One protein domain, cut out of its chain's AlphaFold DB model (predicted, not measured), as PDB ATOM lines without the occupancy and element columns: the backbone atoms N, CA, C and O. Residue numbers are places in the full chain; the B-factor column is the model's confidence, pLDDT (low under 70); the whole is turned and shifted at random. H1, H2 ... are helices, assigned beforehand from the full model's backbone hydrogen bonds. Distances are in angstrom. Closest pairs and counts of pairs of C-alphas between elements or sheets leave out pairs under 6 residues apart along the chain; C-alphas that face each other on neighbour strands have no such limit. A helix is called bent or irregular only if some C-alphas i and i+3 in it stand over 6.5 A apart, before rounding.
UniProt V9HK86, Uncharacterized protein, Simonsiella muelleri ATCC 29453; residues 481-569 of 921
ATOM      1  N   VAL A 481     -11.848 -61.961  -0.777       79.75
ATOM      2  CA  VAL A 481     -11.708 -60.811   0.132       79.75
ATOM      3  C   VAL A 481     -11.721 -59.496  -0.646       79.75
ATOM      4  O   VAL A 481     -12.443 -58.574  -0.273       79.75
ATOM      5  N   TYR A 482     -11.001 -59.433  -1.769       80.19
ATOM      6  CA  TYR A 482     -11.031 -58.281  -2.677       80.19
ATOM      7  C   TYR A 482     -12.450 -58.016  -3.196       80.19
ATOM      8  O   TYR A 482     -12.888 -56.866  -3.237       80.19
ATOM      9  N   GLN A 483     -13.194 -59.077  -3.519       76.69
ATOM     10  CA  GLN A 483     -14.579 -58.979  -3.962       76.69
ATOM     11  C   GLN A 483     -15.514 -58.494  -2.843       76.69
ATOM     12  O   GLN A 483     -16.258 -57.543  -3.062       76.69
ATOM     13  N   LYS A 484     -15.413 -59.049  -1.623       85.56
ATOM     14  CA  LYS A 484     -16.172 -58.557  -0.454       85.56
ATOM     15  C   LYS A 484     -15.958 -57.056  -0.221       85.56
ATOM     16  O   LYS A 484     -16.908 -56.360   0.106       85.56
ATOM     17  N   LEU A 485     -14.729 -56.564  -0.407       85.38
ATOM     18  CA  LEU A 485     -14.392 -55.142  -0.290       85.38
ATOM     19  C   LEU A 485     -15.009 -54.275  -1.401       85.38
ATOM     20  O   LEU A 485     -15.453 -53.165  -1.116       85.38
ATOM     21  N   ARG A 486     -15.061 -54.763  -2.648       83.56
ATOM     22  CA  ARG A 486     -15.745 -54.069  -3.762       83.56
ATOM     23  C   ARG A 486     -17.256 -53.984  -3.538       83.56
ATOM     24  O   ARG A 486     -17.871 -52.992  -3.917       83.56
ATOM     25  N   ASP A 487     -17.820 -55.008  -2.903       85.62
ATOM     26  CA  ASP A 487     -19.256 -55.139  -2.639       85.62
ATOM     27  C   ASP A 487     -19.699 -54.462  -1.326       85.62
ATOM     28  O   ASP A 487     -20.882 -54.509  -0.973       85.62
ATOM     29  N   LEU A 488     -18.778 -53.828  -0.586       85.44
ATOM     30  CA  LEU A 488     -19.104 -53.102   0.640       85.44
ATOM     31  C   LEU A 488     -20.103 -51.980   0.360       85.44
ATOM     32  O   LEU A 488     -19.891 -51.152  -0.524       85.44
ATOM     33  N   ASN A 489     -21.153 -51.896   1.181       83.12
ATOM     34  CA  ASN A 489     -22.042 -50.742   1.168       83.12
ATOM     35  C   ASN A 489     -21.315 -49.534   1.791       83.12
ATOM     36  O   ASN A 489     -21.052 -49.543   2.999       83.12
ATOM     37  N   PRO A 490     -21.007 -48.485   1.011       77.94
ATOM     38  CA  PRO A 490     -20.208 -47.378   1.500       77.94
ATOM     39  C   PRO A 490     -21.037 -46.310   2.219       77.94
ATOM     40  O   PRO A 490     -20.456 -45.414   2.822       77.94
ATOM     41  N   ASP A 491     -22.372 -46.369   2.166       82.62
ATOM     42  CA  ASP A 491     -23.234 -45.245   2.545       82.62
ATOM     43  C   ASP A 491     -23.084 -44.851   4.015       82.62
ATOM     44  O   ASP A 491     -23.021 -43.662   4.325       82.62
ATOM     45  N   SER A 492     -22.962 -45.830   4.914       82.12
ATOM     46  CA  SER A 492     -22.759 -45.569   6.345       82.12
ATOM     47  C   SER A 492     -21.433 -44.848   6.601       82.12
ATOM     48  O   SER A 492     -21.389 -43.868   7.338       82.12
ATOM     49  N   PHE A 493     -20.358 -45.300   5.953       86.44
ATOM     50  CA  PHE A 493     -19.029 -44.714   6.109       86.44
ATOM     51  C   PHE A 493     -18.935 -43.330   5.458       86.44
ATOM     52  O   PHE A 493     -18.449 -42.380   6.064       86.44
ATOM     53  N   LEU A 494     -19.460 -43.181   4.239       87.00
ATOM     54  CA  LEU A 494     -19.481 -41.897   3.542       87.00
ATOM     55  C   LEU A 494     -20.342 -40.865   4.275       87.00
ATOM     56  O   LEU A 494     -19.986 -39.691   4.278       87.00
ATOM     57  N   SER A 495     -21.444 -41.283   4.906       86.69
ATOM     58  CA  SER A 495     -22.282 -40.385   5.714       86.69
ATOM     59  C   SER A 495     -21.512 -39.850   6.920       86.69
ATOM     60  O   SER A 495     -21.501 -38.637   7.128       86.69
ATOM     61  N   LEU A 496     -20.758 -40.713   7.609       86.44
ATOM     62  CA  LEU A 496     -19.893 -40.332   8.729       86.44
ATOM     63  C   LEU A 496     -18.820 -39.295   8.334       86.44
ATOM     64  O   LEU A 496     -18.468 -38.425   9.124       86.44
ATOM     65  N   LEU A 497     -18.324 -39.329   7.090       89.62
ATOM     66  CA  LEU A 497     -17.369 -38.331   6.573       89.62
ATOM     67  C   LEU A 497     -18.011 -36.988   6.183       89.62
ATOM     68  O   LEU A 497     -17.291 -36.033   5.873       89.62
ATOM     69  N   THR A 498     -19.344 -36.914   6.139       86.81
ATOM     70  CA  THR A 498     -20.084 -35.681   5.823       86.81
ATOM     71  C   THR A 498     -20.617 -34.942   7.045       86.81
ATOM     72  O   THR A 498     -21.030 -33.790   6.911       86.81
ATOM     73  N   GLU A 499     -20.593 -35.571   8.217       85.38
ATOM     74  CA  GLU A 499     -21.000 -34.953   9.477       85.38
ATOM     75  C   GLU A 499     -19.925 -33.984  10.004       85.38
ATOM     76  O   GLU A 499     -18.736 -34.204   9.760       85.38
ATOM     77  N   PRO A 500     -20.311 -32.902  10.712       82.44
ATOM     78  CA  PRO A 500     -19.358 -31.998  11.352       82.44
ATOM     79  C   PRO A 500     -18.372 -32.749  12.252       82.44
ATOM     80  O   PRO A 500     -18.770 -33.602  13.044       82.44
ATOM     81  N   PHE A 501     -17.085 -32.423  12.134       84.94
ATOM     82  CA  PHE A 501     -16.012 -33.110  12.846       84.94
ATOM     83  C   PHE A 501     -15.247 -32.125  13.735       84.94
ATOM     84  O   PHE A 501     -14.385 -31.383  13.262       84.94
ATOM     85  N   ASP A 502     -15.570 -32.143  15.030       76.06
ATOM     86  CA  ASP A 502     -15.063 -31.193  16.026       76.06
ATOM     87  C   ASP A 502     -14.128 -31.877  17.035       76.06
ATOM     88  O   ASP A 502     -14.419 -31.995  18.225       76.06
ATOM     89  N   VAL A 503     -12.970 -32.337  16.552       80.56
ATOM     90  CA  VAL A 503     -11.880 -32.835  17.406       80.56
ATOM     91  C   VAL A 503     -10.779 -31.770  17.463       80.56
ATOM     92  O   VAL A 503     -10.127 -31.533  16.446       80.56
ATOM     93  N   PRO A 504     -10.503 -31.137  18.626       74.19
ATOM     94  CA  PRO A 504      -9.559 -30.015  18.723       74.19
ATOM     95  C   PRO A 504      -8.146 -30.317  18.207       74.19
ATOM     96  O   PRO A 504      -7.493 -29.445  17.642       74.19
ATOM     97  N   LYS A 505      -7.683 -31.566  18.361       74.12
ATOM     98  CA  LYS A 505      -6.372 -32.026  17.870       74.12
ATOM     99  C   LYS A 505      -6.318 -32.234  16.345       74.12
ATOM    100  O   LYS A 505      -5.230 -32.399  15.809       74.12
ATOM    101  N   LEU A 506      -7.462 -32.211  15.654       79.75
ATOM    102  CA  LEU A 506      -7.623 -32.489  14.220       79.75
ATOM    103  C   LEU A 506      -8.489 -31.418  13.524       79.75
ATOM    104  O   LEU A 506      -9.364 -31.726  12.717       79.75
ATOM    105  N   ALA A 507      -8.252 -30.140  13.828       73.12
ATOM    106  CA  ALA A 507      -9.071 -29.025  13.333       73.12
ATOM    107  C   ALA A 507      -9.145 -28.921  11.790       73.12
ATOM    108  O   ALA A 507     -10.145 -28.443  11.252       73.12
ATOM    109  N   ASN A 508      -8.123 -29.406  11.076       78.75
ATOM    110  CA  ASN A 508      -8.032 -29.380   9.609       78.75
ATOM    111  C   ASN A 508      -8.863 -30.473   8.914       78.75
ATOM    112  O   ASN A 508      -9.019 -30.450   7.692       78.75
ATOM    113  N   SER A 509      -9.429 -31.416   9.668       83.94
ATOM    114  CA  SER A 509     -10.132 -32.592   9.146       83.94
ATOM    115  C   SER A 509     -11.619 -32.347   8.880       83.94
ATOM    116  O   SER A 509     -12.444 -33.248   9.038       83.94
ATOM    117  N   GLN A 510     -11.984 -31.139   8.452       86.19
ATOM    118  CA  GLN A 510     -13.373 -30.784   8.160       86.19
ATOM    119  C   GLN A 510     -13.952 -31.598   6.981       86.19
ATOM    120  O   GLN A 510     -13.194 -32.068   6.120       86.19
ATOM    121  N   PRO A 511     -15.288 -31.771   6.906       89.00
ATOM    122  CA  PRO A 511     -15.939 -32.488   5.811       89.00
ATOM    123  C   PRO A 511     -15.587 -31.935   4.425       89.00
ATOM    124  O   PRO A 511     -15.530 -30.724   4.210       89.00
ATOM    125  N   LEU A 512     -15.415 -32.833   3.450       90.94
ATOM    126  CA  LEU A 512     -15.091 -32.495   2.058       90.94
ATOM    127  C   LEU A 512     -16.313 -32.735   1.146       90.94
ATOM    128  O   LEU A 512     -16.386 -33.760   0.462       90.94
ATOM    129  N   PRO A 513     -17.292 -31.808   1.085       85.94
ATOM    130  CA  PRO A 513     -18.589 -32.054   0.444       85.94
ATOM    131  C   PRO A 513     -18.490 -32.296  -1.067       85.94
ATOM    132  O   PRO A 513     -19.255 -33.081  -1.622       85.94
ATOM    133  N   LYS A 514     -17.522 -31.664  -1.746       86.00
ATOM    134  CA  LYS A 514     -17.275 -31.896  -3.180       86.00
ATOM    135  C   LYS A 514     -16.786 -33.320  -3.445       86.00
ATOM    136  O   LYS A 514     -17.245 -33.947  -4.392       86.00
ATOM    137  N   ILE A 515     -15.903 -33.838  -2.590       89.62
ATOM    138  CA  ILE A 515     -15.412 -35.218  -2.683       89.62
ATOM    139  C   ILE A 515     -16.549 -36.189  -2.371       89.62
ATOM    140  O   ILE A 515     -16.779 -37.111  -3.145       89.62
ATOM    141  N   ALA A 516     -17.338 -35.934  -1.323       86.50
ATOM    142  CA  ALA A 516     -18.516 -36.741  -1.004       86.50
ATOM    143  C   ALA A 516     -19.504 -36.832  -2.185       86.50
ATOM    144  O   ALA A 516     -20.035 -37.902  -2.479       86.50
ATOM    145  N   ALA A 517     -19.728 -35.722  -2.899       85.12
ATOM    146  CA  ALA A 517     -20.573 -35.699  -4.090       85.12
ATOM    147  C   ALA A 517     -19.983 -36.518  -5.251       85.12
ATOM    148  O   ALA A 517     -20.725 -37.247  -5.907       85.12
ATOM    149  N   LEU A 518     -18.668 -36.437  -5.486       86.25
ATOM    150  CA  LEU A 518     -17.973 -37.260  -6.488       86.25
ATOM    151  C   LEU A 518     -18.041 -38.752  -6.134       86.25
ATOM    152  O   LEU A 518     -18.307 -39.579  -7.001       86.25
ATOM    153  N   MET A 519     -17.904 -39.094  -4.851       83.81
ATOM    154  CA  MET A 519     -17.960 -40.472  -4.356       83.81
ATOM    155  C   MET A 519     -19.319 -41.147  -4.541       83.81
ATOM    156  O   MET A 519     -19.386 -42.376  -4.549       83.81
ATOM    157  N   ARG A 520     -20.399 -40.378  -4.711       82.94
ATOM    158  CA  ARG A 520     -21.744 -40.902  -5.000       82.94
ATOM    159  C   ARG A 520     -22.008 -41.112  -6.493       82.94
ATOM    160  O   ARG A 520     -23.046 -41.660  -6.847       82.94
ATOM    161  N   GLN A 521     -21.100 -40.690  -7.372       83.44
ATOM    162  CA  GLN A 521     -21.238 -40.915  -8.809       83.44
ATOM    163  C   GLN A 521     -20.845 -42.352  -9.166       83.44
ATOM    164  O   GLN A 521     -19.960 -42.942  -8.548       83.44
ATOM    165  N   ASN A 522     -21.500 -42.922 -10.180       74.94
ATOM    166  CA  ASN A 522     -21.185 -44.276 -10.648       74.94
ATOM    167  C   ASN A 522     -19.922 -44.316 -11.521       74.94
ATOM    168  O   ASN A 522     -19.258 -45.345 -11.585       74.94
ATOM    169  N   GLN A 523     -19.602 -43.218 -12.212       77.12
ATOM    170  CA  GLN A 523     -18.465 -43.112 -13.127       77.12
ATOM    171  C   GLN A 523     -17.881 -41.697 -13.074       77.12
ATOM    172  O   GLN A 523     -18.625 -40.729 -12.929       77.12
ATOM    173  N   LEU A 524     -16.561 -41.598 -13.218       67.12
ATOM    174  CA  LEU A 524     -15.797 -40.354 -13.312       67.12
ATOM    175  C   LEU A 524     -14.858 -40.443 -14.522       67.12
ATOM    176  O   LEU A 524     -14.430 -41.538 -14.890       67.12
ATOM    177  N   SER A 525     -14.529 -39.307 -15.140       60.41
ATOM    178  CA  SER A 525     -13.516 -39.278 -16.200       60.41
ATOM    179  C   SER A 525     -12.105 -39.487 -15.627       60.41
ATOM    180  O   SER A 525     -11.866 -39.127 -14.471       60.41
ATOM    181  N   PRO A 526     -11.132 -39.994 -16.411       49.31
ATOM    182  CA  PRO A 526      -9.754 -40.175 -15.942       49.31
ATOM    183  C   PRO A 526      -9.137 -38.898 -15.350       49.31
ATOM    184  O   PRO A 526      -8.498 -38.944 -14.304       49.31
ATOM    185  N   ILE A 527      -9.421 -37.740 -15.954       49.94
ATOM    186  CA  ILE A 527      -8.968 -36.425 -15.472       49.94
ATOM    187  C   ILE A 527      -9.618 -36.073 -14.125       49.94
ATOM    188  O   ILE A 527      -8.952 -35.560 -13.227       49.94
ATOM    189  N   GLN A 528     -10.914 -36.351 -13.953       61.81
ATOM    190  CA  GLN A 528     -11.600 -36.131 -12.676       61.81
ATOM    191  C   GLN A 528     -11.033 -37.026 -11.572       61.81
ATOM    192  O   GLN A 528     -10.853 -36.556 -10.451       61.81
ATOM    193  N   ILE A 529     -10.721 -38.285 -11.896       59.59
ATOM    194  CA  ILE A 529     -10.109 -39.243 -10.969       59.59
ATOM    195  C   ILE A 529      -8.713 -38.761 -10.564       59.59
ATOM    196  O   ILE A 529      -8.441 -38.646  -9.372       59.59
ATOM    197  N   ALA A 530      -7.863 -38.403 -11.531       52.19
ATOM    198  CA  ALA A 530      -6.509 -37.917 -11.274       52.19
ATOM    199  C   ALA A 530      -6.510 -36.651 -10.402       52.19
ATOM    200  O   ALA A 530      -5.836 -36.611  -9.376       52.19
ATOM    201  N   ASN A 531      -7.340 -35.659 -10.743       63.66
ATOM    202  CA  ASN A 531      -7.465 -34.425  -9.965       63.66
ATOM    203  C   ASN A 531      -7.983 -34.684  -8.542       63.66
ATOM    204  O   ASN A 531      -7.527 -34.049  -7.591       63.66
ATOM    205  N   MET A 532      -8.935 -35.608  -8.384       78.38
ATOM    206  CA  MET A 532      -9.473 -35.988  -7.079       78.38
ATOM    207  C   MET A 532      -8.405 -36.661  -6.213       78.38
ATOM    208  O   MET A 532      -8.213 -36.251  -5.071       78.38
ATOM    209  N   VAL A 533      -7.697 -37.662  -6.745       68.88
ATOM    210  CA  VAL A 533      -6.633 -38.376  -6.021       68.88
ATOM    211  C   VAL A 533      -5.493 -37.423  -5.671       68.88
ATOM    212  O   VAL A 533      -5.059 -37.393  -4.523       68.88
ATOM    213  N   GLN A 534      -5.070 -36.575  -6.611       65.31
ATOM    214  CA  GLN A 534      -4.031 -35.573  -6.379       65.31
ATOM    215  C   GLN A 534      -4.430 -34.580  -5.282       65.31
ATOM    216  O   GLN A 534      -3.628 -34.280  -4.399       65.31
ATOM    217  N   PHE A 535      -5.673 -34.091  -5.308       76.38
ATOM    218  CA  PHE A 535      -6.196 -33.229  -4.253       76.38
ATOM    219  C   PHE A 535      -6.176 -33.939  -2.896       76.38
ATOM    220  O   PHE A 535      -5.689 -33.377  -1.919       76.38
ATOM    221  N   LEU A 536      -6.661 -35.182  -2.830       75.12
ATOM    222  CA  LEU A 536      -6.688 -35.954  -1.591       75.12
ATOM    223  C   LEU A 536      -5.282 -36.235  -1.051       75.12
ATOM    224  O   LEU A 536      -5.072 -36.101   0.150       75.12
ATOM    225  N   TRP A 537      -4.309 -36.542  -1.910       65.56
ATOM    226  CA  TRP A 537      -2.907 -36.689  -1.510       65.56
ATOM    227  C   TRP A 537      -2.302 -35.386  -0.996       65.56
ATOM    228  O   TRP A 537      -1.632 -35.405   0.035       65.56
ATOM    229  N   ALA A 538      -2.570 -34.256  -1.656       64.62
ATOM    230  CA  ALA A 538      -2.080 -32.949  -1.219       64.62
ATOM    231  C   ALA A 538      -2.667 -32.521   0.140       64.62
ATOM    232  O   ALA A 538      -2.020 -31.798   0.891       64.62
ATOM    233  N   GLN A 539      -3.888 -32.961   0.460       72.00
ATOM    234  CA  GLN A 539      -4.538 -32.703   1.751       72.00
ATOM    235  C   GLN A 539      -4.152 -33.733   2.829       72.00
ATOM    236  O   GLN A 539      -4.078 -33.400   4.011       72.00
ATOM    237  N   GLY A 540      -3.917 -34.984   2.430       55.75
ATOM    238  CA  GLY A 540      -3.552 -36.092   3.315       55.75
ATOM    239  C   GLY A 540      -2.058 -36.168   3.644       55.75
ATOM    240  O   GLY A 540      -1.694 -36.832   4.609       55.75
ATOM    241  N   THR A 541      -1.189 -35.492   2.878       55.31
ATOM    242  CA  THR A 541       0.275 -35.544   3.046       55.31
ATOM    243  C   THR A 541       1.007 -34.336   2.452       55.31
ATOM    244  O   THR A 541       0.798 -33.975   1.297       55.31
ATOM    245  N   ILE A 542       2.020 -33.839   3.172       46.78
ATOM    246  CA  ILE A 542       3.262 -33.346   2.559       46.78
ATOM    247  C   ILE A 542       4.170 -34.578   2.439       46.78
ATOM    248  O   ILE A 542       4.836 -34.894   3.408       46.78
ATOM    249  N   SER A 543       4.178 -35.282   1.299       39.88
ATOM    250  CA  SER A 543       5.029 -36.458   1.004       39.88
ATOM    251  C   SER A 543       5.028 -37.597   2.053       39.88
ATOM    252  O   SER A 543       5.498 -37.450   3.177       39.88
ATOM    253  N   PHE A 544       4.621 -38.807   1.657       36.53
ATOM    254  CA  PHE A 544       4.733 -40.019   2.491       36.53
ATOM    255  C   PHE A 544       6.166 -40.253   3.031       36.53
ATOM    256  O   PHE A 544       6.334 -40.831   4.102       36.53
ATOM    257  N   ALA A 545       7.194 -39.726   2.349       35.78
ATOM    258  CA  ALA A 545       8.582 -39.765   2.808       35.78
ATOM    259  C   ALA A 545       8.861 -38.856   4.022       35.78
ATOM    260  O   ALA A 545       9.681 -39.218   4.855       35.78
ATOM    261  N   LYS A 546       8.163 -37.720   4.174       36.59
ATOM    262  CA  LYS A 546       8.345 -36.818   5.329       36.59
ATOM    263  C   LYS A 546       7.591 -37.274   6.578       36.59
ATOM    264  O   LYS A 546       8.028 -36.994   7.681       36.59
ATOM    265  N   VAL A 547       6.489 -38.010   6.426       39.53
ATOM    266  CA  VAL A 547       5.714 -38.560   7.561       39.53
ATOM    267  C   VAL A 547       6.464 -39.696   8.278       39.53
ATOM    268  O   VAL A 547       6.214 -39.973   9.448       39.53
ATOM    269  N   LEU A 548       7.403 -40.352   7.590       41.31
ATOM    270  CA  LEU A 548       8.244 -41.412   8.154       41.31
ATOM    271  C   LEU A 548       9.480 -40.877   8.909       41.31
ATOM    272  O   LEU A 548      10.059 -41.611   9.720       41.31
ATOM    273  N   ASP A 549       9.841 -39.609   8.700       37.56
ATOM    274  CA  ASP A 549      10.907 -38.905   9.409       37.56
ATOM    275  C   ASP A 549      10.301 -38.072  10.548       37.56
ATOM    276  O   ASP A 549       9.797 -36.980  10.340       37.56
ATOM    277  N   ASN A 550      10.307 -38.643  11.760       40.78
ATOM    278  CA  ASN A 550       9.876 -38.043  13.033       40.78
ATOM    279  C   ASN A 550      10.151 -36.520  13.170       40.78
ATOM    280  O   ASN A 550      11.130 -36.127  13.802       40.78
ATOM    281  N   GLU A 551       9.215 -35.682  12.734       38.88
ATOM    282  CA  GLU A 551       8.999 -34.339  13.274       38.88
ATOM    283  C   GLU A 551       7.542 -34.235  13.731       38.88
ATOM    284  O   GLU A 551       6.604 -34.091  12.944       38.88
ATOM    285  N   SER A 552       7.353 -34.354  15.045       41.56
ATOM    286  CA  SER A 552       6.055 -34.296  15.724       41.56
ATOM    287  C   SER A 552       5.337 -32.947  15.535       41.56
ATOM    288  O   SER A 552       4.130 -32.865  15.745       41.56
ATOM    289  N   GLU A 553       6.044 -31.902  15.089       40.72
ATOM    290  CA  GLU A 553       5.499 -30.551  14.892       40.72
ATOM    291  C   GLU A 553       4.600 -30.412  13.645       40.72
ATOM    292  O   GLU A 553       3.767 -29.505  13.592       40.72
ATOM    293  N   HIS A 554       4.673 -31.331  12.671       46.31
ATOM    294  CA  HIS A 554       3.907 -31.242  11.412       46.31
ATOM    295  C   HIS A 554       2.635 -32.113  11.345       46.31
ATOM    296  O   HIS A 554       1.866 -32.009  10.386       46.31
ATOM    297  N   LEU A 555       2.351 -32.931  12.367       49.62
ATOM    298  CA  LEU A 555       1.175 -33.822  12.400       49.62
ATOM    299  C   LEU A 555      -0.162 -33.064  12.518       49.62
ATOM    300  O   LEU A 555      -1.200 -33.589  12.122       49.62
ATOM    301  N   SER A 556      -0.137 -31.813  12.993       49.56
ATOM    302  CA  SER A 556      -1.311 -30.935  13.122       49.56
ATOM    303  C   SER A 556      -1.880 -30.444  11.778       49.56
ATOM    304  O   SER A 556      -2.984 -29.897  11.738       49.56
ATOM    305  N   VAL A 557      -1.163 -30.653  10.664       59.34
ATOM    306  CA  VAL A 557      -1.525 -30.161   9.318       59.34
ATOM    307  C   VAL A 557      -2.266 -31.217   8.476       59.34
ATOM    308  O   VAL A 557      -2.897 -30.873   7.478       59.34
ATOM    309  N   ILE A 558      -2.243 -32.496   8.870       70.75
ATOM    310  CA  ILE A 558      -2.820 -33.598   8.079       70.75
ATOM    311  C   ILE A 558      -4.352 -33.585   8.147       70.75
ATOM    312  O   ILE A 558      -4.940 -33.662   9.227       70.75
ATOM    313  N   ASN A 559      -5.010 -33.570   6.985       85.12
ATOM    314  CA  ASN A 559      -6.461 -33.717   6.894       85.12
ATOM    315  C   ASN A 559      -6.846 -35.208   6.895       85.12
ATOM    316  O   ASN A 559      -6.812 -35.886   5.863       85.12
ATOM    317  N   THR A 560      -7.261 -35.729   8.051       88.31
ATOM    318  CA  THR A 560      -7.654 -37.142   8.199       88.31
ATOM    319  C   THR A 560      -8.918 -37.499   7.416       88.31
ATOM    320  O   THR A 560      -9.072 -38.649   7.014       88.31
ATOM    321  N   THR A 561      -9.785 -36.531   7.094       91.31
ATOM    322  CA  THR A 561     -10.931 -36.760   6.197       91.31
ATOM    323  C   THR A 561     -10.459 -37.117   4.784       91.31
ATOM    324  O   THR A 561     -11.001 -38.039   4.174       91.31
ATOM    325  N   ALA A 562      -9.415 -36.458   4.270       87.44
ATOM    326  CA  ALA A 562      -8.814 -36.817   2.983       87.44
ATOM    327  C   ALA A 562      -8.169 -38.213   3.023       87.44
ATOM    328  O   ALA A 562      -8.381 -39.024   2.119       87.44
ATOM    329  N   THR A 563      -7.460 -38.523   4.109       86.19
ATOM    330  CA  THR A 563      -6.868 -39.844   4.370       86.19
ATOM    331  C   THR A 563      -7.911 -40.966   4.384       86.19
ATOM    332  O   THR A 563      -7.690 -42.025   3.800       86.19
ATOM    333  N   LEU A 564      -9.077 -40.735   4.993       92.19
ATOM    334  CA  LEU A 564     -10.179 -41.700   5.029       92.19
ATOM    335  C   LEU A 564     -10.804 -41.932   3.643       92.19
ATOM    336  O   LEU A 564     -11.143 -43.068   3.307       92.19
ATOM    337  N   TYR A 565     -10.889 -40.897   2.798       91.81
ATOM    338  CA  TYR A 565     -11.286 -41.073   1.398       91.81
ATOM    339  C   TYR A 565     -10.261 -41.885   0.599       91.81
ATOM    340  O   TYR A 565     -10.665 -42.764  -0.161       91.81
ATOM    341  N   LEU A 566      -8.957 -41.647   0.783       82.94
ATOM    342  CA  LEU A 566      -7.901 -42.445   0.142       82.94
ATOM    343  C   LEU A 566      -7.971 -43.909   0.576       82.94
ATOM    344  O   LEU A 566      -7.983 -44.798  -0.275       82.94
ATOM    345  N   ALA A 567      -8.103 -44.159   1.883       86.62
ATOM    346  CA  ALA A 567      -8.278 -45.501   2.427       86.62
ATOM    347  C   ALA A 567      -9.435 -46.238   1.737       86.62
ATOM    348  O   ALA A 567      -9.282 -47.380   1.306       86.62
ATOM    349  N   PHE A 568     -10.567 -45.556   1.562       91.12
ATOM    350  CA  PHE A 568     -11.735 -46.092   0.876       91.12
ATOM    351  C   PHE A 568     -11.518 -46.376  -0.611       91.12
ATOM    352  O   PHE A 568     -11.870 -47.468  -1.065       91.12
ATOM    353  N   LEU A 569     -10.934 -45.439  -1.367       84.00
ATOM    354  CA  LEU A 569     -10.647 -45.620  -2.797       84.00
ATOM    355  C   LEU A 569      -9.803 -46.878  -3.030       84.00
ATOM    356  O   LEU A 569     -10.181 -47.739  -3.824       84.00
TER     357      LEU A 569
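What this domain is: This is residues 481 to 569 of the 921 residues of an uncharacterized protein of Simonsiella muelleri ATCC 29453 (UniProt V9HK86). H4, the longest helix, packs on H7, which lies in the middle of the domain; H3 and H2 run side by side in opposite directions near H7, and a long loop of residues 497 to 512 joins them. H1 is set off by itself, touching no helix, and at another end of the domain is the low-confidence part with H5 and H6, where residues 548 to 553 stick out. The printed part has 89 residues with seven named helices, H1 to H7 in order along the chain, and no named strand; its class is all helix, with 54 residues in named elements. It is only just compact, close to loose, with a radius of gyration of the C-alphas of 14.3 A, and it spans 39 by 28 by 27 A.

Where its parts are: Find C-alpha 526 at (-9.754, -40.175, -15.942); from there H4, residues 526 to 540, runs 20.6 A to C-alpha 540 at (-3.552, -36.092, 3.315). H7, residues 560 to 569, is 14.2 A long and ends at C-alpha 569 at (-10.647, -45.620, -2.797). Look next at H3, residues 513 to 519, 9.7 A, and H2, residues 491 to 496, 8.6 A. H1, residues 481 to 486, measures 8.8 A. H5, residues 544 to 547, measures 5.4 A, and H6, residues 552 to 557, 10.8 A; H6 is irregular, with C-alphas 553 and 556 7.0 A apart.

How they stand to each other: Begin at Leu 536 and Ala 562, the closest C-alphas of H4 and H7, 5.1 A apart: these helices touch and run opposite ways at a steep tilt of 38 degrees. H3 is close to but not clearly touching H4, with the C-alphas of Ile 515 and Met 532 closest at 7.4 A. H2 and H3 are close but not clearly touching, the closest C-alphas being those of Leu 494 and Ala 516, 6.9 A apart; they run opposite ways at a shallow tilt of 21 degrees. H2 and H7 are near each other, and so are H3 and H7. H1 is apart from H2 and from H7. H5 and H6 are only just apart, their closest C-alphas 8.2 A from each other. In H1, H2, H3, H4 and H7 every O i to N i+4 pair is within hydrogen-bond range; in H6 it is 0 of 2, with 1 of 3 O i to N i+3 pairs, and H5 is too short for an O i to N i+4 pair.

The domain as a whole: The two C-alphas farthest apart are those of Asn 522 and Glu 551, 39.8 A. The printed part has no cut, and the link from H2 to H3 is long, with 16 residues. The mean pLDDT of the printed part is 72.3; look for values under 70 in residues 524 to 531, 533 to 534, 537 to 538 and 540 to 557.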